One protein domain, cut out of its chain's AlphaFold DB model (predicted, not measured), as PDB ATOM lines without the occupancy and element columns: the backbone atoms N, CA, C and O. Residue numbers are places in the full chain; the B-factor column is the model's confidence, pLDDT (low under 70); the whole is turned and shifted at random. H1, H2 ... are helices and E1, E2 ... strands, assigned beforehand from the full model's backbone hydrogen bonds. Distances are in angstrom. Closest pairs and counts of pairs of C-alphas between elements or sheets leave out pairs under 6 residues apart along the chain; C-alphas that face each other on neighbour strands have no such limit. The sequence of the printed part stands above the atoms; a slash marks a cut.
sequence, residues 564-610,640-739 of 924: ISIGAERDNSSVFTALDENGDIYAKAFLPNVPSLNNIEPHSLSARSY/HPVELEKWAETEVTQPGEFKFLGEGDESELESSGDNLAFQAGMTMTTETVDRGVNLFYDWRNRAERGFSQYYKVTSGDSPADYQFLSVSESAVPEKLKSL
ATOM      1  N   ILE A 564     110.514 209.516 295.242       85.25
ATOM      2  CA  ILE A 564     111.870 209.004 295.389       85.25
ATOM      3  C   ILE A 564     112.808 210.199 295.491       85.25
ATOM      4  O   ILE A 564     112.871 210.997 294.555       85.25
ATOM      5  N   SER A 565     113.521 210.308 296.609       87.19
ATOM      6  CA  SER A 565     114.630 211.255 296.777       87.19
ATOM      7  C   SER A 565     115.918 210.603 296.286       87.19
ATOM      8  O   SER A 565     116.135 209.425 296.566       87.19
ATOM      9  N   ILE A 566     116.767 211.335 295.564       90.19
ATOM     10  CA  ILE A 566     118.069 210.846 295.086       90.19
ATOM     11  C   ILE A 566     119.109 211.944 295.301       90.19
ATOM     12  O   ILE A 566     118.880 213.097 294.923       90.19
ATOM     13  N   GLY A 567     120.258 211.603 295.872       91.44
ATOM     14  CA  GLY A 567     121.298 212.588 296.146       91.44
ATOM     15  C   GLY A 567     122.486 212.033 296.917       91.44
ATOM     16  O   GLY A 567     122.555 210.840 297.203       91.44
ATOM     17  N   ALA A 568     123.416 212.926 297.240       91.12
ATOM     18  CA  ALA A 568     124.496 212.673 298.185       91.12
ATOM     19  C   ALA A 568     124.094 213.166 299.582       91.12
ATOM     20  O   ALA A 568     123.401 214.178 299.699       91.12
ATOM     21  N   GLU A 569     124.573 212.487 300.617       88.25
ATOM     22  CA  GLU A 569     124.386 212.849 302.024       88.25
ATOM     23  C   GLU A 569     125.707 212.603 302.755       88.25
ATOM     24  O   GLU A 569     126.181 211.476 302.820       88.25
ATOM     25  N   ARG A 570     126.364 213.654 303.241       90.12
ATOM     26  CA  ARG A 570     127.710 213.557 303.817       90.12
ATOM     27  C   ARG A 570     127.911 214.639 304.868       90.12
ATOM     28  O   ARG A 570     127.570 215.793 304.619       90.12
ATOM     29  N   ASP A 571     128.568 214.266 305.958       88.88
ATOM     30  CA  ASP A 571     129.036 215.203 306.979       88.88
ATOM     31  C   ASP A 571     130.149 216.128 306.457       88.88
ATOM     32  O   ASP A 571     130.918 215.790 305.546       88.88
ATOM     33  N   ASN A 572     130.268 217.316 307.050       91.06
ATOM     34  CA  ASN A 572     131.242 218.309 306.605       91.06
ATOM     35  C   ASN A 572     132.686 217.784 306.678       91.06
ATOM     36  O   ASN A 572     133.122 217.158 307.643       91.06
ATOM     37  N   SER A 573     133.467 218.097 305.647       92.06
ATOM     38  CA  SER A 573     134.884 217.750 305.568       92.06
ATOM     39  C   SER A 573     135.727 218.663 306.456       92.06
ATOM     40  O   SER A 573     135.538 219.879 306.472       92.06
ATOM     41  N   SER A 574     136.708 218.097 307.153       93.81
ATOM     42  CA  SER A 574     137.570 218.848 308.070       93.81
ATOM     43  C   SER A 574     138.639 219.673 307.345       93.81
ATOM     44  O   SER A 574     139.266 219.206 306.384       93.81
ATOM     45  N   VAL A 575     138.913 220.878 307.855       94.88
ATOM     46  CA  VAL A 575     139.971 221.769 307.364       94.88
ATOM     47  C   VAL A 575     140.805 222.310 308.519       94.88
ATOM     48  O   VAL A 575     140.346 223.118 309.318       94.88
ATOM     49  N   PHE A 576     142.070 221.900 308.571       96.38
ATOM     50  CA  PHE A 576     143.040 222.469 309.505       96.38
ATOM     51  C   PHE A 576     143.709 223.695 308.914       96.38
ATOM     52  O   PHE A 576     143.925 223.765 307.701       96.38
ATOM     53  N   THR A 577     144.146 224.603 309.770       95.06
ATOM     54  CA  THR A 577     144.814 225.837 309.390       95.06
ATOM     55  C   THR A 577     146.138 226.021 310.122       95.06
ATOM     56  O   THR A 577     146.404 225.470 311.189       95.06
ATOM     57  N   ALA A 578     147.040 226.783 309.512       93.38
ATOM     58  CA  ALA A 578     148.243 227.268 310.170       93.38
ATOM     59  C   ALA A 578     148.716 228.571 309.536       93.38
ATOM     60  O   ALA A 578     148.590 228.771 308.329       93.38
ATOM     61  N   LEU A 579     149.338 229.420 310.348       91.38
ATOM     62  CA  LEU A 579     150.037 230.609 309.877       91.38
ATOM     63  C   LEU A 579     151.499 230.276 309.553       91.38
ATOM     64  O   LEU A 579     152.138 229.500 310.272       91.38
ATOM     65  N   ASP A 580     152.046 230.882 308.502       86.31
ATOM     66  CA  ASP A 580     153.495 230.909 308.280       86.31
ATOM     67  C   ASP A 580     154.191 232.042 309.064       86.31
ATOM     68  O   ASP A 580     153.568 232.807 309.804       86.31
ATOM     69  N   GLU A 581     155.514 232.162 308.905       85.12
ATOM     70  CA  GLU A 581     156.323 233.201 309.564       85.12
ATOM     71  C   GLU A 581     155.929 234.637 309.171       85.12
ATOM     72  O   GLU A 581     156.238 235.583 309.899       85.12
ATOM     73  N   ASN A 582     155.261 234.810 308.028       83.81
ATOM     74  CA  ASN A 582     154.796 236.100 307.523       83.81
ATOM     75  C   ASN A 582     153.350 236.406 307.946       83.81
ATOM     76  O   ASN A 582     152.878 237.517 307.700       83.81
ATOM     77  N   GLY A 583     152.671 235.456 308.595       83.06
ATOM     78  CA  GLY A 583     151.262 235.555 308.964       83.06
ATOM     79  C   GLY A 583     150.297 235.199 307.831       83.06
ATOM     80  O   GLY A 583     149.119 235.530 307.934       83.06
ATOM     81  N   ASP A 584     150.765 234.542 306.764       88.69
ATOM     82  CA  ASP A 584     149.886 234.011 305.720       88.69
ATOM     83  C   ASP A 584     149.193 232.735 306.222       88.69
ATOM     84  O   ASP A 584     149.844 231.864 306.806       88.69
ATOM     85  N   ILE A 585     147.890 232.597 305.960       93.75
ATOM     86  CA  ILE A 585     147.115 231.407 306.334       93.75
ATOM     87  C   ILE A 585     147.319 230.309 305.284       93.75
ATOM     88  O   ILE A 585     147.218 230.539 304.078       93.75
ATOM     89  N   TYR A 586     147.558 229.091 305.750       96.81
ATOM     90  CA  TYR A 586     147.536 227.868 304.957       96.81
ATOM     91  C   TYR A 586     146.479 226.930 305.520       96.81
ATOM     92  O   TYR A 586     146.295 226.877 306.733       96.81
ATOM     93  N   ALA A 587     145.820 226.182 304.642       96.75
ATOM     94  CA  ALA A 587     144.789 225.219 304.989       96.75
ATOM     95  C   ALA A 587     145.132 223.821 304.456       96.75
ATOM     96  O   ALA A 587     145.660 223.682 303.347       96.75
ATOM     97  N   LYS A 588     144.820 222.792 305.245       97.31
ATOM     98  CA  LYS A 588     144.859 221.374 304.873       97.31
ATOM     99  C   LYS A 588     143.436 220.826 304.937       97.31
ATOM    100  O   LYS A 588     142.895 220.678 306.028       97.31
ATOM    101  N   ALA A 589     142.850 220.544 303.778       95.25
ATOM    102  CA  ALA A 589     141.465 220.103 303.647       95.25
ATOM    103  C   ALA A 589     141.383 218.609 303.312       95.25
ATOM    104  O   ALA A 589     142.120 218.117 302.454       95.25
ATOM    105  N   PHE A 590     140.460 217.905 303.962       95.00
ATOM    106  CA  PHE A 590     140.185 216.482 303.750       95.00
ATOM    107  C   PHE A 590     138.911 216.298 302.918       95.00
ATOM    108  O   PHE A 590     137.933 215.722 303.378       95.00
ATOM    109  N   LEU A 591     138.919 216.847 301.700       93.75
ATOM    110  CA  LEU A 591     137.803 216.719 300.760       93.75
ATOM    111  C   LEU A 591     137.750 215.314 300.137       93.75
ATOM    112  O   LEU A 591     138.807 214.694 299.978       93.75
ATOM    113  N   PRO A 592     136.561 214.837 299.723       93.62
ATOM    114  CA  PRO A 592     136.449 213.586 298.986       93.62
ATOM    115  C   PRO A 592     137.182 213.655 297.642       93.62
ATOM    116  O   PRO A 592     137.276 214.701 296.987       93.62
ATOM    117  N   ASN A 593     137.682 212.506 297.208       93.19
ATOM    118  CA  ASN A 593     138.221 212.306 295.877       93.19
ATOM    119  C   ASN A 593     137.094 212.420 294.851       93.19
ATOM    120  O   ASN A 593     135.982 211.943 295.048       93.19
ATOM    121  N   VAL A 594     137.413 213.012 293.705       94.00
ATOM    122  CA  VAL A 594     136.519 213.042 292.549       94.00
ATOM    123  C   VAL A 594     137.317 212.574 291.338       94.00
ATOM    124  O   VAL A 594     138.411 213.108 291.104       94.00
ATOM    125  N   PRO A 595     136.800 211.618 290.544       94.69
ATOM    126  CA  PRO A 595     137.425 211.234 289.286       94.69
ATOM    127  C   PRO A 595     137.739 212.456 288.417       94.69
ATOM    128  O   PRO A 595     136.916 213.361 288.272       94.69
ATOM    129  N   SER A 596     138.955 212.520 287.874       93.94
ATOM    130  CA  SER A 596     139.506 213.778 287.343       93.94
ATOM    131  C   SER A 596     140.371 213.633 286.089       93.94
ATOM    132  O   SER A 596     141.000 214.605 285.657       93.94
ATOM    133  N   LEU A 597     140.392 212.463 285.447       92.31
ATOM    134  CA  LEU A 597     141.206 212.253 284.246       92.31
ATOM    135  C   LEU A 597     140.687 213.068 283.055       92.31
ATOM    136  O   LEU A 597     141.483 213.616 282.289       92.31
ATOM    137  N   ASN A 598     139.374 213.259 282.958       90.69
ATOM    138  CA  ASN A 598     138.686 213.960 281.881       90.69
ATOM    139  C   ASN A 598     137.876 215.162 282.381       90.69
ATOM    140  O   ASN A 598     137.594 215.319 283.565       90.69
ATOM    141  N   ASN A 599     137.483 216.038 281.449       92.00
ATOM    142  CA  ASN A 599     136.633 217.190 281.774       92.00
ATOM    143  C   ASN A 599     135.217 216.778 282.178       92.00
ATOM    144  O   ASN A 599     134.614 217.445 283.009       92.00
ATOM    145  N   ILE A 600     134.707 215.716 281.559       93.50
ATOM    146  CA  ILE A 600     133.409 215.125 281.852       93.50
ATOM    147  C   ILE A 600     133.682 213.694 282.289       93.50
ATOM    148  O   ILE A 600     134.218 212.902 281.510       93.50
ATOM    149  N   GLU A 601     133.341 213.389 283.531       94.88
ATOM    150  CA  GLU A 601     133.582 212.093 284.153       94.88
ATOM    151  C   GLU A 601     132.240 211.448 284.492       94.88
ATOM    152  O   GLU A 601     131.406 212.096 285.124       94.88
ATOM    153  N   PRO A 602     131.986 210.198 284.076       96.06
ATOM    154  CA  PRO A 602     130.785 209.480 284.486       96.06
ATOM    155  C   PRO A 602     130.617 209.442 286.009       96.06
ATOM    156  O   PRO A 602     131.602 209.261 286.725       96.06
ATOM    157  N   HIS A 603     129.380 209.580 286.484       95.75
ATOM    158  CA  HIS A 603     129.008 209.434 287.894       95.75
ATOM    159  C   HIS A 603     128.005 208.292 288.074       95.75
ATOM    160  O   HIS A 603     128.296 207.289 288.713       95.75
ATOM    161  N   SER A 604     126.809 208.441 287.506       95.00
ATOM    162  CA  SER A 604     125.757 207.422 287.542       95.00
ATOM    163  C   SER A 604     125.131 207.331 286.167       95.00
ATOM    164  O   SER A 604     124.868 208.350 285.538       95.00
ATOM    165  N   LEU A 605     124.900 206.124 285.676       96.44
ATOM    166  CA  LEU A 605     124.416 205.885 284.322       96.44
ATOM    167  C   LEU A 605     123.051 205.209 284.348       96.44
ATOM    168  O   LEU A 605     122.711 204.511 285.303       96.44
ATOM    169  N   SER A 606     122.296 205.385 283.264       95.19
ATOM    170  CA  SER A 606     121.018 204.702 283.029       95.19
ATOM    171  C   SER A 606     120.021 204.848 284.193       95.19
ATOM    172  O   SER A 606     119.295 203.909 284.497       95.19
ATOM    173  N   ALA A 607     119.969 206.017 284.849       94.31
ATOM    174  CA  ALA A 607     119.023 206.273 285.934       94.31
ATOM    175  C   ALA A 607     117.581 206.194 285.411       94.31
ATOM    176  O   ALA A 607     117.209 206.941 284.493       94.31
ATOM    177  N   ARG A 608     116.783 205.284 285.976       93.38
ATOM    178  CA  ARG A 608     115.441 204.927 285.486       93.38
ATOM    179  C   ARG A 608     114.479 204.670 286.629       93.38
ATOM    180  O   ARG A 608     114.850 204.080 287.634       93.38
ATOM    181  N   SER A 609     113.225 205.042 286.420       93.56
ATOM    182  CA  SER A 609     112.091 204.654 287.262       93.56
ATOM    183  C   SER A 609     111.173 203.678 286.529       93.56
ATOM    184  O   SER A 609     111.180 203.629 285.300       93.56
ATOM    185  N   TYR A 610     110.384 202.903 287.270       94.06
ATOM    186  CA  TYR A 610     109.525 201.848 286.726       94.06
ATOM    187  C   TYR A 610     108.069 202.088 287.134       94.06
ATOM    188  O   TYR A 610     107.788 202.332 288.308       94.06
ATOM    189  N   HIS A 640     110.893 204.911 282.846       90.25
ATOM    190  CA  HIS A 640     110.734 206.347 282.644       90.25
ATOM    191  C   HIS A 640     111.989 207.077 283.132       90.25
ATOM    192  O   HIS A 640     112.556 206.671 284.155       90.25
ATOM    193  N   PRO A 641     112.429 208.141 282.434       87.69
ATOM    194  CA  PRO A 641     113.591 208.902 282.864       87.69
ATOM    195  C   PRO A 641     113.333 209.515 284.243       87.69
ATOM    196  O   PRO A 641     112.232 209.973 284.545       87.69
ATOM    197  N   VAL A 642     114.358 209.505 285.089       88.44
ATOM    198  CA  VAL A 642     114.327 210.199 286.382       88.44
ATOM    199  C   VAL A 642     114.548 211.692 286.148       88.44
ATOM    200  O   VAL A 642     115.387 212.073 285.329       88.44
ATOM    201  N   GLU A 643     113.836 212.548 286.879       86.69
ATOM    202  CA  GLU A 643     114.089 213.985 286.848       86.69
ATOM    203  C   GLU A 643     115.278 214.309 287.759       86.69
ATOM    204  O   GLU A 643     115.239 214.081 288.966       86.69
ATOM    205  N   LEU A 644     116.366 214.802 287.166       86.56
ATOM    206  CA  LEU A 644     117.556 215.256 287.883       86.56
ATOM    207  C   LEU A 644     117.644 216.780 287.771       86.56
ATOM    208  O   LEU A 644     117.922 217.326 286.698       86.56
ATOM    209  N   GLU A 645     117.399 217.461 288.883       85.06
ATOM    210  CA  GLU A 645     117.395 218.912 288.997       85.06
ATOM    211  C   GLU A 645     118.800 219.418 289.327       85.06
ATOM    212  O   GLU A 645     119.414 219.065 290.336       85.06
ATOM    213  N   LYS A 646     119.324 220.276 288.453       88.38
ATOM    214  CA  LYS A 646     120.585 220.978 288.693       88.38
ATOM    215  C   LYS A 646     120.315 222.282 289.418       88.38
ATOM    216  O   LYS A 646     119.359 222.990 289.102       88.38
ATOM    217  N   TRP A 647     121.221 222.626 290.318       86.00
ATOM    218  CA  TRP A 647     121.156 223.875 291.062       86.00
ATOM    219  C   TRP A 647     121.391 225.074 290.137       86.00
ATOM    220  O   TRP A 647     122.036 224.955 289.085       86.00
ATOM    221  N   ALA A 648     120.868 226.244 290.509       86.19
ATOM    222  CA  ALA A 648     121.071 227.451 289.717       86.19
ATOM    223  C   ALA A 648     122.555 227.848 289.727       86.19
ATOM    224  O   ALA A 648     123.196 227.819 290.769       86.19
ATOM    225  N   GLU A 649     123.105 228.303 288.595       85.75
ATOM    226  CA  GLU A 649     124.532 228.685 288.484       85.75
ATOM    227  C   GLU A 649     124.986 229.719 289.537       85.75
ATOM    228  O   GLU A 649     126.165 229.794 289.871       85.75
ATOM    229  N   THR A 650     124.066 230.517 290.083       84.31
ATOM    230  CA  THR A 650     124.340 231.472 291.169       84.31
ATOM    231  C   THR A 650     124.609 230.811 292.523       84.31
ATOM    232  O   THR A 650     125.271 231.413 293.363       84.31
ATOM    233  N   GLU A 651     124.105 229.598 292.730       81.75
ATOM    234  CA  GLU A 651     124.166 228.828 293.981       81.75
ATOM    235  C   GLU A 651     125.292 227.787 293.970       81.75
ATOM    236  O   GLU A 651     125.571 227.154 294.983       81.75
ATOM    237  N   VAL A 652     125.957 227.611 292.828       86.44
ATOM    238  CA  VAL A 652     126.998 226.602 292.635       86.44
ATOM    239  C   VAL A 652     128.385 227.187 292.919       86.44
ATOM    240  O   VAL A 652     128.705 228.298 292.483       86.44
ATOM    241  N   THR A 653     129.233 226.450 293.637       87.88
ATOM    242  CA  THR A 653     130.690 226.662 293.645       87.88
ATOM    243  C   THR A 653     131.295 225.984 292.422       87.88
ATOM    244  O   THR A 653     130.954 224.850 292.083       87.88
ATOM    245  N   GLN A 654     132.163 226.691 291.699       88.75
ATOM    246  CA  GLN A 654     132.882 226.063 290.591       88.75
ATOM    247  C   GLN A 654     133.818 224.974 291.144       88.75
ATOM    248  O   GLN A 654     134.342 225.141 292.244       88.75
ATOM    249  N   PRO A 655     134.096 223.887 290.397       90.00
ATOM    250  CA  PRO A 655     135.040 222.867 290.849       90.00
ATOM    251  C   PRO A 655     136.366 223.502 291.274       90.00
ATOM    252  O   PRO A 655     136.992 224.185 290.462       90.00
ATOM    253  N   GLY A 656     136.779 223.294 292.528       85.44
ATOM    254  CA  GLY A 656     137.976 223.872 293.158       85.44
ATOM    255  C   GLY A 656     137.860 225.323 293.659       85.44
ATOM    256  O   GLY A 656     138.881 225.911 294.006       85.44
ATOM    257  N   GLU A 657     136.660 225.902 293.680       90.00
ATOM    258  CA  GLU A 657     136.322 227.144 294.389       90.00
ATOM    259  C   GLU A 657     135.807 226.824 295.801       90.00
ATOM    260  O   GLU A 657     135.184 225.785 296.015       90.00
ATOM    261  N   PHE A 658     136.031 227.744 296.741       92.81
ATOM    262  CA  PHE A 658     135.432 227.719 298.074       92.81
ATOM    263  C   PHE A 658     134.603 228.988 298.272       92.81
ATOM    264  O   PHE A 658     135.065 230.080 297.935       92.81
ATOM    265  N   LYS A 659     133.400 228.855 298.831       91.88
ATOM    266  CA  LYS A 659     132.542 229.985 299.219       91.88
ATOM    267  C   LYS A 659     132.225 229.915 300.700       91.88
ATOM    268  O   LYS A 659     131.950 228.844 301.213       91.88
ATOM    269  N   PHE A 660     132.254 231.048 301.383       91.62
ATOM    270  CA  PHE A 660     131.881 231.108 302.791       91.62
ATOM    271  C   PHE A 660     130.385 230.814 302.978       91.62
ATOM    272  O   PHE A 660     129.561 231.388 302.260       91.62
ATOM    273  N   LEU A 661     130.049 229.938 303.926       86.81
ATOM    274  CA  LEU A 661     128.666 229.611 304.300       86.81
ATOM    275  C   LEU A 661     128.198 230.385 305.530       86.81
ATOM    276  O   LEU A 661     127.025 230.742 305.612       86.81
ATOM    277  N   GLY A 662     129.113 230.682 306.449       82.06
ATOM    278  CA  GLY A 662     128.789 231.293 307.729       82.06
ATOM    279  C   GLY A 662     129.740 230.837 308.829       82.06
ATOM    280  O   GLY A 662     130.757 230.187 308.572       82.06
ATOM    281  N   GLU A 663     129.389 231.186 310.063       68.81
ATOM    282  CA  GLU A 663     129.861 230.425 311.224       68.81
ATOM    283  C   GLU A 663     129.419 228.964 311.019       68.81
ATOM    284  O   GLU A 663     128.354 228.734 310.437       68.81
ATOM    285  N   GLY A 664     130.277 227.995 311.355       60.00
ATOM    286  CA  GLY A 664     129.964 226.575 311.160       60.00
ATOM    287  C   GLY A 664     128.658 226.156 311.835       60.00
ATOM    288  O   GLY A 664     128.142 226.891 312.675       60.00
ATOM    289  N   ASP A 665     128.117 224.986 311.464       53.66
ATOM    290  CA  ASP A 665     127.030 224.387 312.253       53.66
ATOM    291  C   ASP A 665     127.431 224.414 313.734       53.66
ATOM    292  O   ASP A 665     128.604 224.182 314.045       53.66
ATOM    293  N   GLU A 666     126.488 224.751 314.625       47.38
ATOM    294  CA  GLU A 666     126.703 224.673 316.071       47.38
ATOM    295  C   GLU A 666     127.119 223.230 316.385       47.38
ATOM    296  O   GLU A 666     126.276 222.340 316.484       47.38
ATOM    297  N   SER A 667     128.426 222.969 316.485       51.19
ATOM    298  CA  SER A 667     128.893 221.734 317.084       51.19
ATOM    299  C   SER A 667     128.318 221.708 318.500       51.19
ATOM    300  O   SER A 667     128.282 222.730 319.190       51.19
ATOM    301  N   GLU A 668     127.861 220.539 318.961       48.06
ATOM    302  CA  GLU A 668     127.457 220.359 320.371       48.06
ATOM    303  C   GLU A 668     128.611 220.727 321.339       48.06
ATOM    304  O   GLU A 668     128.419 220.949 322.535       48.06
ATOM    305  N   LEU A 669     129.823 220.835 320.787       54.09
ATOM    306  CA  LEU A 669     131.033 221.384 321.366       54.09
ATOM    307  C   LEU A 669     131.044 222.914 321.204       54.09
ATOM    308  O   LEU A 669     131.498 223.406 320.182       54.09
ATOM    309  N   GLU A 670     130.584 223.685 322.201       50.88
ATOM    310  CA  GLU A 670     130.649 225.162 322.163       50.88
ATOM    311  C   GLU A 670     132.009 225.654 321.612       50.88
ATOM    312  O   GLU A 670     133.055 225.518 322.258       50.88
ATOM    313  N   SER A 671     132.009 226.183 320.383       48.88
ATOM    314  CA  SER A 671     133.232 226.591 319.693       48.88
ATOM    315  C   SER A 671     133.564 228.057 319.985       48.88
ATOM    316  O   SER A 671     132.693 228.917 320.144       48.88
ATOM    317  N   SER A 672     134.860 228.369 320.075       48.12
ATOM    318  CA  SER A 672     135.322 229.760 320.027       48.12
ATOM    319  C   SER A 672     134.907 230.384 318.694       48.12
ATOM    320  O   SER A 672     134.963 229.700 317.678       48.12
ATOM    321  N   GLY A 673     134.557 231.675 318.679       49.66
ATOM    322  CA  GLY A 673     133.998 232.409 317.526       49.66
ATOM    323  C   GLY A 673     134.867 232.559 316.258       49.66
ATOM    324  O   GLY A 673     134.700 233.543 315.545       49.66
ATOM    325  N   ASP A 674     135.773 231.616 315.985       63.69
ATOM    326  CA  ASP A 674     136.619 231.496 314.791       63.69
ATOM    327  C   ASP A 674     136.316 230.215 313.959       63.69
ATOM    328  O   ASP A 674     137.027 229.939 312.987       63.69
ATOM    329  N   ASN A 675     135.267 229.441 314.292       78.19
ATOM    330  CA  ASN A 675     134.826 228.270 313.515       78.19
ATOM    331  C   ASN A 675     134.101 228.701 312.226       78.19
ATOM    332  O   ASN A 675     132.928 229.086 312.236       78.19
ATOM    333  N   LEU A 676     134.815 228.668 311.101       89.19
ATOM    334  CA  LEU A 676     134.287 229.052 309.793       89.19
ATOM    335  C   LEU A 676     133.845 227.818 309.002       89.19
ATOM    336  O   LEU A 676     134.614 226.867 308.844       89.19
ATOM    337  N   ALA A 677     132.652 227.882 308.406       91.00
ATOM    338  CA  ALA A 677     132.218 226.926 307.396       91.00
ATOM    339  C   ALA A 677     132.334 227.507 305.988       91.00
ATOM    340  O   ALA A 677     131.925 228.636 305.687       91.00
ATOM    341  N   PHE A 678     132.854 226.680 305.092       93.25
ATOM    342  CA  PHE A 678     132.906 226.939 303.665       93.25
ATOM    343  C   PHE A 678     132.110 225.880 302.909       93.25
ATOM    344  O   PHE A 678     131.787 224.813 303.415       93.25
ATOM    345  N   GLN A 679     131.825 226.169 301.653       92.88
ATOM    346  CA  GLN A 679     131.246 225.255 300.696       92.88
ATOM    347  C   GLN A 679     132.236 225.032 299.567       92.88
ATOM    348  O   GLN A 679     132.807 225.995 299.047       92.88
ATOM    349  N   ALA A 680     132.375 223.780 299.154       93.88
ATOM    350  CA  ALA A 680     133.016 223.379 297.910       93.88
ATOM    351  C   ALA A 680     132.148 222.311 297.237       93.88
ATOM    352  O   ALA A 680     131.235 221.753 297.843       93.88
ATOM    353  N   GLY A 681     132.405 221.998 295.973       93.25
ATOM    354  CA  GLY A 681     131.621 220.957 295.331       93.25
ATOM    355  C   GLY A 681     131.915 220.751 293.863       93.25
ATOM    356  O   GLY A 681     132.832 221.342 293.286       93.25
ATOM    357  N   MET A 682     131.101 219.892 293.261       94.19
ATOM    358  CA  MET A 682     131.191 219.530 291.857       94.19
ATOM    359  C   MET A 682     129.966 219.982 291.086       94.19
ATOM    360  O   MET A 682     128.828 219.636 291.415       94.19
ATOM    361  N   THR A 683     130.209 220.723 290.003       93.69
ATOM    362  CA  THR A 683     129.182 220.949 288.991       93.69
ATOM    363  C   THR A 683     128.859 219.642 288.285       93.69
ATOM    364  O   THR A 683     129.756 218.864 287.963       93.69
ATOM    365  N   MET A 684     127.576 219.434 288.017       93.75
ATOM    366  CA  MET A 684     127.058 218.196 287.450       93.75
ATOM    367  C   MET A 684     126.354 218.477 286.124       93.75
ATOM    368  O   MET A 684     125.715 219.519 285.948       93.75
ATOM    369  N   THR A 685     126.436 217.539 285.186       92.75
ATOM    370  CA  THR A 685     125.680 217.595 283.931       92.75
ATOM    371  C   THR A 685     124.975 216.278 283.661       92.75
ATOM    372  O   THR A 685     125.401 215.223 284.122       92.75
ATOM    373  N   THR A 686     123.883 216.349 282.910       92.81
ATOM    374  CA  THR A 686     123.029 215.207 282.604       92.81
ATOM    375  C   THR A 686     122.912 215.013 281.100       92.81
ATOM    376  O   THR A 686     122.975 215.966 280.320       92.81
ATOM    377  N   GLU A 687     122.736 213.764 280.692       92.88
ATOM    378  CA  GLU A 687     122.476 213.363 279.313       92.88
ATOM    379  C   GLU A 687     121.286 212.407 279.306       92.88
ATOM    380  O   GLU A 687     121.311 211.361 279.953       92.88
ATOM    381  N   THR A 688     120.237 212.749 278.565       91.31
ATOM    382  CA  THR A 688     119.133 211.818 278.333       91.31
ATOM    383  C   THR A 688     119.594 210.712 277.390       91.31
ATOM    384  O   THR A 688     120.072 210.984 276.288       91.31
ATOM    385  N   VAL A 689     119.398 209.467 277.806       90.62
ATOM    386  CA  VAL A 689     119.564 208.268 276.977       90.62
ATOM    387  C   VAL A 689     118.195 207.651 276.694       90.62
ATOM    388  O   VAL A 689     117.172 208.202 277.097       90.62
ATOM    389  N   ASP A 690     118.138 206.531 275.972       90.75
ATOM    390  CA  ASP A 690     116.871 205.855 275.677       90.75
ATOM    391  C   ASP A 690     116.120 205.499 276.972       90.75
ATOM    392  O   ASP A 690     116.473 204.536 277.647       90.75
ATOM    393  N   ARG A 691     115.122 206.322 277.329       91.12
ATOM    394  CA  ARG A 691     114.266 206.231 278.529       91.12
ATOM    395  C   ARG A 691     114.986 206.283 279.886       91.12
ATOM    396  O   ARG A 691     114.371 205.992 280.907       91.12
ATOM    397  N   GLY A 692     116.247 206.704 279.911       92.25
ATOM    398  CA  GLY A 692     117.032 206.882 281.133       92.25
ATOM    399  C   GLY A 692     117.823 208.185 281.124       92.25
ATOM    400  O   GLY A 692     117.796 208.942 280.150       92.25
ATOM    401  N   VAL A 693     118.559 208.441 282.204       93.50
ATOM    402  CA  VAL A 693     119.423 209.623 282.329       93.50
ATOM    403  C   VAL A 693     120.807 209.216 282.826       93.50
ATOM    404  O   VAL A 693     120.940 208.503 283.816       93.50
ATOM    405  N   ASN A 694     121.846 209.681 282.138       95.00
ATOM    406  CA  ASN A 694     123.220 209.620 282.615       95.00
ATOM    407  C   ASN A 694     123.567 210.916 283.352       95.00
ATOM    408  O   ASN A 694     123.171 212.006 282.936       95.00
ATOM    409  N   LEU A 695     124.351 210.787 284.413       95.25
ATOM    410  CA  LEU A 695     124.873 211.852 285.249       95.25
ATOM    411  C   LEU A 695     126.402 211.842 285.188       95.25
ATOM    412  O   LEU A 695     127.034 210.788 285.302       95.25
ATOM    413  N   PHE A 696     126.990 213.025 285.044       95.56
ATOM    414  CA  PHE A 696     128.430 213.219 284.944       95.56
ATOM    415  C   PHE A 696     128.900 214.343 285.866       95.56
ATOM    416  O   PHE A 696     128.238 215.380 285.977       95.56
ATOM    417  N   TYR A 697     130.082 214.169 286.448       95.44
ATOM    418  CA  TYR A 697     130.868 215.275 286.979       95.44
ATOM    419  C   TYR A 697     131.356 216.148 285.817       95.44
ATOM    420  O   TYR A 697     131.879 215.638 284.823       95.44
ATOM    421  N   ASP A 698     131.218 217.465 285.948       94.88
ATOM    422  CA  ASP A 698     131.712 218.448 284.985       94.88
ATOM    423  C   ASP A 698     132.805 219.295 285.641       94.88
ATOM    424  O   ASP A 698     132.539 220.093 286.535       94.88
ATOM    425  N   TRP A 699     134.047 219.153 285.187       94.75
ATOM    426  CA  TRP A 699     135.188 219.962 285.622       94.75
ATOM    427  C   TRP A 699     135.270 221.321 284.912       94.75
ATOM    428  O   TRP A 699     136.281 222.012 285.025       94.75
ATOM    429  N   ARG A 700     134.259 221.711 284.123       91.88
ATOM    430  CA  ARG A 700     134.148 222.995 283.402       91.88
ATOM    431  C   ARG A 700     135.348 223.299 282.507       91.88
ATOM    432  O   ARG A 700     135.732 224.450 282.310       91.88
ATOM    433  N   ASN A 701     135.941 222.250 281.937       89.25
ATOM    434  CA  ASN A 701     137.167 222.311 281.139       89.25
ATOM    435  C   ASN A 701     138.378 222.924 281.868       89.25
ATOM    436  O   ASN A 701     139.248 223.518 281.224       89.25
ATOM    437  N   ARG A 702     138.466 222.787 283.199       85.12
ATOM    438  CA  ARG A 702     139.665 223.189 283.944       85.12
ATOM    439  C   ARG A 702     140.862 222.332 283.525       85.12
ATOM    440  O   ARG A 702     140.769 221.111 283.404       85.12
ATOM    441  N   ALA A 703     141.995 222.994 283.291       84.19
ATOM    442  CA  ALA A 703     143.264 222.325 283.001       84.19
ATOM    443  C   ALA A 703     143.853 221.648 284.250       84.19
ATOM    444  O   ALA A 703     144.518 220.626 284.138       84.19
ATOM    445  N   GLU A 704     143.576 222.217 285.423       83.06
ATOM    446  CA  GLU A 704     143.941 221.694 286.738       83.06
ATOM    447  C   GLU A 704     142.681 221.060 287.348       83.06
ATOM    448  O   GLU A 704     141.778 221.778 287.781       83.06
ATOM    449  N   ARG A 705     142.581 219.726 287.281       90.44
ATOM    450  CA  ARG A 705     141.486 218.924 287.855       90.44
ATOM    451  C   ARG A 705     141.963 218.190 289.108       90.44
ATOM    452  O   ARG A 705     143.162 217.982 289.275       90.44
ATOM    453  N   GLY A 706     141.006 217.779 289.938       88.00
ATOM    454  CA  GLY A 706     141.254 217.200 291.257       88.00
ATOM    455  C   GLY A 706     141.343 218.277 292.339       88.00
ATOM    456  O   GLY A 706     141.876 219.365 292.115       88.00
ATOM    457  N   PHE A 707     140.792 217.986 293.516       90.75
ATOM    458  CA  PHE A 707     140.948 218.863 294.671       90.75
ATOM    459  C   PHE A 707     142.354 218.705 295.253       90.75
ATOM    460  O   PHE A 707     142.871 217.599 295.387       90.75
ATOM    461  N   SER A 708     142.985 219.830 295.594       91.75
ATOM    462  CA  SER A 708     144.234 219.813 296.355       91.75
ATOM    463  C   SER A 708     143.942 219.450 297.810       91.75
ATOM    464  O   SER A 708     142.888 219.799 298.337       91.75
ATOM    465  N   GLN A 709     144.903 218.825 298.485       93.88
ATOM    466  CA  GLN A 709     144.859 218.694 299.941       93.88
ATOM    467  C   GLN A 709     145.284 219.998 300.637       93.88
ATOM    468  O   GLN A 709     144.857 220.269 301.755       93.88
ATOM    469  N   TYR A 710     146.113 220.821 299.983       96.75
ATOM    470  CA  TYR A 710     146.711 222.019 300.574       96.75
ATOM    471  C   TYR A 710     146.375 223.295 299.802       96.75
ATOM    472  O   TYR A 710     146.447 223.333 298.565       96.75
ATOM    473  N   TYR A 711     146.084 224.358 300.549       96.44
ATOM    474  CA  TYR A 711     145.742 225.675 300.018       96.44
ATOM    475  C   TYR A 711     146.477 226.780 300.777       96.44
ATOM    476  O   TYR A 711     146.604 226.728 301.997       96.44
ATOM    477  N   LYS A 712     146.932 227.809 300.062       96.12
ATOM    478  CA  LYS A 712     147.225 229.118 300.646       96.12
ATOM    479  C   LYS A 712     145.931 229.925 300.659       96.12
ATOM    480  O   LYS A 712     145.284 230.045 299.619       96.12
ATOM    481  N   VAL A 713     145.579 230.486 301.807       94.94
ATOM    482  CA  VAL A 713     144.362 231.277 301.994       94.94
ATOM    483  C   VAL A 713     144.746 232.747 302.079       94.94
ATOM    484  O   VAL A 713     145.461 233.174 302.983       94.94
ATOM    485  N   THR A 714     144.297 233.529 301.102       91.50
ATOM    486  CA  THR A 714     144.438 234.988 301.147       91.50
ATOM    487  C   THR A 714     143.217 235.551 301.854       91.50
ATOM    488  O   THR A 714     142.106 235.406 301.346       91.50
ATOM    489  N   SER A 715     143.416 236.155 303.024       86.12
ATOM    490  CA  SER A 715     142.345 236.801 303.779       86.12
ATOM    491  C   SER A 715     141.903 238.114 303.123       86.12
ATOM    492  O   SER A 715     142.687 238.786 302.446       86.12
ATOM    493  N   GLY A 716     140.636 238.474 303.329       84.88
ATOM    494  CA  GLY A 716     140.069 239.765 302.935       84.88
ATOM    495  C   GLY A 716     139.464 240.514 304.124       84.88
ATOM    496  O   GLY A 716     139.790 240.217 305.273       84.88
ATOM    497  N   ASP A 717     138.594 241.492 303.851       86.81
ATOM    498  CA  ASP A 717     137.948 242.310 304.892       86.81
ATOM    499  C   ASP A 717     136.954 241.490 305.745       86.81
ATOM    500  O   ASP A 717     136.654 241.864 306.880       86.81
ATOM    501  N   SER A 718     136.458 240.369 305.210       88.69
ATOM    502  CA  SER A 718     135.594 239.396 305.886       88.69
ATOM    503  C   SER A 718     135.898 237.949 305.444       88.69
ATOM    504  O   SER A 718     136.516 237.762 304.393       88.69
ATOM    505  N   PRO A 719     135.441 236.909 306.177       88.31
ATOM    506  CA  PRO A 719     135.557 235.506 305.750       88.31
ATOM    507  C   PRO A 719     134.986 235.211 304.354       88.31
ATOM    508  O   PRO A 719     135.497 234.351 303.642       88.31
ATOM    509  N   ALA A 720     133.974 235.969 303.921       89.50
ATOM    510  CA  ALA A 720     133.401 235.859 302.580       89.50
ATOM    511  C   ALA A 720     134.365 236.279 301.457       89.50
ATOM    512  O   ALA A 720     134.166 235.899 300.304       89.50
ATOM    513  N   ASP A 721     135.412 237.039 301.786       90.69
ATOM    514  CA  ASP A 721     136.427 237.508 300.843       90.69
ATOM    515  C   ASP A 721     137.651 236.577 300.779       90.69
ATOM    516  O   ASP A 721     138.613 236.870 300.061       90.69
ATOM    517  N   TYR A 722     137.653 235.475 301.538       92.44
ATOM    518  CA  TYR A 722     138.787 234.555 301.596       92.44
ATOM    519  C   TYR A 722     138.955 233.820 300.266       92.44
ATOM    520  O   TYR A 722     137.998 233.314 299.681       92.44
ATOM    521  N   GLN A 723     140.198 233.730 299.791       92.19
ATOM    522  CA  GLN A 723     140.529 233.053 298.536       92.19
ATOM    523  C   GLN A 723     141.475 231.884 298.771       92.19
ATOM    524  O   GLN A 723     142.567 232.063 299.309       92.19
ATOM    525  N   PHE A 724     141.076 230.705 298.296       94.25
ATOM    526  CA  PHE A 724     141.836 229.467 298.411       94.25
ATOM    527  C   PHE A 724     142.626 229.217 297.126       94.25
ATOM    528  O   PHE A 724     142.056 229.046 296.049       94.25
ATOM    529  N   LEU A 725     143.953 229.183 297.235       93.38
ATOM    530  CA  LEU A 725     144.859 228.882 296.130       93.38
ATOM    531  C   LEU A 725     145.567 227.557 296.396       93.38
ATOM    532  O   LEU A 725     146.304 227.445 297.371       93.38
ATOM    533  N   SER A 726     145.386 226.568 295.522       93.69
ATOM    534  CA  SER A 726     146.065 225.277 295.650       93.69
ATOM    535  C   SER A 726     147.587 225.437 295.646       93.69
ATOM    536  O   SER A 726     148.152 226.149 294.814       93.69
ATOM    537  N   VAL A 727     148.260 224.754 296.571       94.81
ATOM    538  CA  VAL A 727     149.725 224.745 296.685       94.81
ATOM    539  C   VAL A 727     150.236 223.325 296.901       94.81
ATOM    540  O   VAL A 727     149.543 222.474 297.445       94.81
ATOM    541  N   SER A 728     151.473 223.058 296.487       94.50
ATOM    542  CA  SER A 728     152.148 221.796 296.807       94.50
ATOM    543  C   SER A 728     152.491 221.720 298.294       94.50
ATOM    544  O   SER A 728     152.867 222.738 298.878       94.50
ATOM    545  N   GLU A 729     152.538 220.514 298.855       94.50
ATOM    546  CA  GLU A 729     152.946 220.263 300.245       94.50
ATOM    547  C   GLU A 729     154.273 220.949 300.635       94.50
ATOM    548  O   GLU A 729     154.417 221.455 301.745       94.50
ATOM    549  N   SER A 730     155.245 221.066 299.723       94.00
ATOM    550  CA  SER A 730     156.531 221.723 300.012       94.00
ATOM    551  C   SER A 730     156.431 223.217 300.346       94.00
ATOM    552  O   SER A 730     157.383 223.770 300.887       94.00
ATOM    553  N   ALA A 731     155.319 223.875 300.007       92.06
ATOM    554  CA  ALA A 731     155.078 225.291 300.288       92.06
ATOM    555  C   ALA A 731     154.365 225.528 301.632       92.06
ATOM    556  O   ALA A 731     154.150 226.674 302.012       92.06
ATOM    557  N   VAL A 732     153.979 224.458 302.328       94.44
ATOM    558  CA  VAL A 732     153.119 224.502 303.514       94.44
ATOM    559  C   VAL A 732     153.971 224.473 304.793       94.44
ATOM    560  O   VAL A 732     155.003 223.792 304.809       94.44
ATOM    561  N   PRO A 733     153.572 225.159 305.883       93.50
ATOM    562  CA  PRO A 733     154.237 225.043 307.181       93.50
ATOM    563  C   PRO A 733     154.287 223.597 307.699       93.50
ATOM    564  O   PRO A 733     153.289 222.881 307.646       93.50
ATOM    565  N   GLU A 734     155.423 223.175 308.268       90.94
ATOM    566  CA  GLU A 734     155.617 221.800 308.780       90.94
ATOM    567  C   GLU A 734     154.546 221.375 309.793       90.94
ATOM    568  O   GLU A 734     154.058 220.249 309.743       90.94
ATOM    569  N   LYS A 735     154.120 222.297 310.668       88.44
ATOM    570  CA  LYS A 735     153.102 222.025 311.692       88.44
ATOM    571  C   LYS A 735     151.760 221.600 311.089       88.44
ATOM    572  O   LYS A 735     151.089 220.758 311.665       88.44
ATOM    573  N   LEU A 736     151.386 222.154 309.935       95.00
ATOM    574  CA  LEU A 736     150.132 221.825 309.257       95.00
ATOM    575  C   LEU A 736     150.203 220.461 308.561       95.00
ATOM    576  O   LEU A 736     149.219 219.727 308.540       95.00
ATOM    577  N   LYS A 737     151.375 220.083 308.035       94.81
ATOM    578  CA  LYS A 737     151.578 218.782 307.374       94.81
ATOM    579  C   LYS A 737     151.305 217.620 308.319       94.81
ATOM    580  O   LYS A 737     150.678 216.648 307.904       94.81
ATOM    581  N   SER A 738     151.721 217.756 309.582       92.75
ATOM    582  CA  SER A 738     151.526 216.729 310.608       92.75
ATOM    583  C   SER A 738     150.081 216.559 311.077       92.75
ATOM    584  O   SER A 738     149.782 215.531 311.670       92.75
ATOM    585  N   LEU A 739     149.187 217.526 310.837       96.56
ATOM    586  CA  LEU A 739     147.796 217.431 311.291       96.56
ATOM    587  C   LEU A 739     147.010 216.436 310.441       96.56
ATOM    588  O   LEU A 739     147.177 216.377 309.219       96.56
TER     589      LEU A 739
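What this domain is: This is residues 564 to 610 and 640 to 739 of the 924 residues of an uncharacterized protein of gamma proteobacterium HTCC2207 (UniProt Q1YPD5). What is the main picture? Two strongly twisted four-stranded sheets lie towards opposite ends of an elongated, loose body, E2 E3 E9 E10 with the short helix H1 on it at one end, and E4 E8 E7 E6, with the long strand E7 running through the middle, reaching to the other. What is it made of? The printed part has 147 residues, with ten named strands E1 to E10 followed by one named helix, H1; both sheets, in the orders just given, are antiparallel, and the class is mostly strand, with 73 residues, under half, in named elements. How large is it? It is loose, with a radius of gyration of the C-alphas of 18.1 A and spans of 59 by 36 by 28 A.

Where its parts are: Where do the first strands lie? E1, residues 564 to 570, begins at C-alpha 564 (111.870, 209.004, 295.389); E2 is residues 573 to 579, 20.3 A long, E3 585 to 589, and E4 600 to 610, 27.8 A. What follows the cut? E5 is residues 643 to 646, E6 659 to 663, E7 676 to 689, 41.5 A long from C-alpha 676 (134.287, 229.052, 309.793), and E8 692 to 698, 19.1 A. What comes last? E9 is residues 710 to 714, E10 723 to 726, and H1 734 to 737, ending at C-alpha 737 (151.578, 218.782, 307.374).

How they stand to each other: How does the first sheet form? E1 pairs with no named strand and runs on into E2 at 28 degrees. In the hairpin E2 and E3, N 576 and O 588 are 2.9 A apart; between E3 and E9, N 587 and O 711 are 2.8 A apart; in the hairpin E9 and E10, N 712 and O 725 are 2.8 A apart. H1, too short for an O i to N i+4 pair, is on this sheet at a height over the sheet of 8.0 A, with C-alphas 578 and 736 the closest to E2, 5.8 A apart. How does the second form? E6, E7 and E8 make a meander, each strand the antiparallel neighbour of the one before, with N 659 and O 679 2.9 A apart and N 694 and O 687 2.8 A apart; E4 and E8 have N 695 and O 604 2.7 A apart. E7 is staggered, pairing with E6 over residues 676 to 679 and with E8 over 683 to 689. How do the sheets stand to each other? E2 and E7 are near each other, with 8 pairs of C-alphas within 10 A, while E3 and E7 are apart.

The domain as a whole: Where is the cut? Residues 611 to 639 are not printed, and C-alphas 610 and 640 are 6.2 A apart across it. Which links are long? Those from E5 to E6, E6 to E7 and E8 to E9. Where is confidence low? Residues 663 to 674 are under 70, against a mean pLDDT of 88.2 over the printed part.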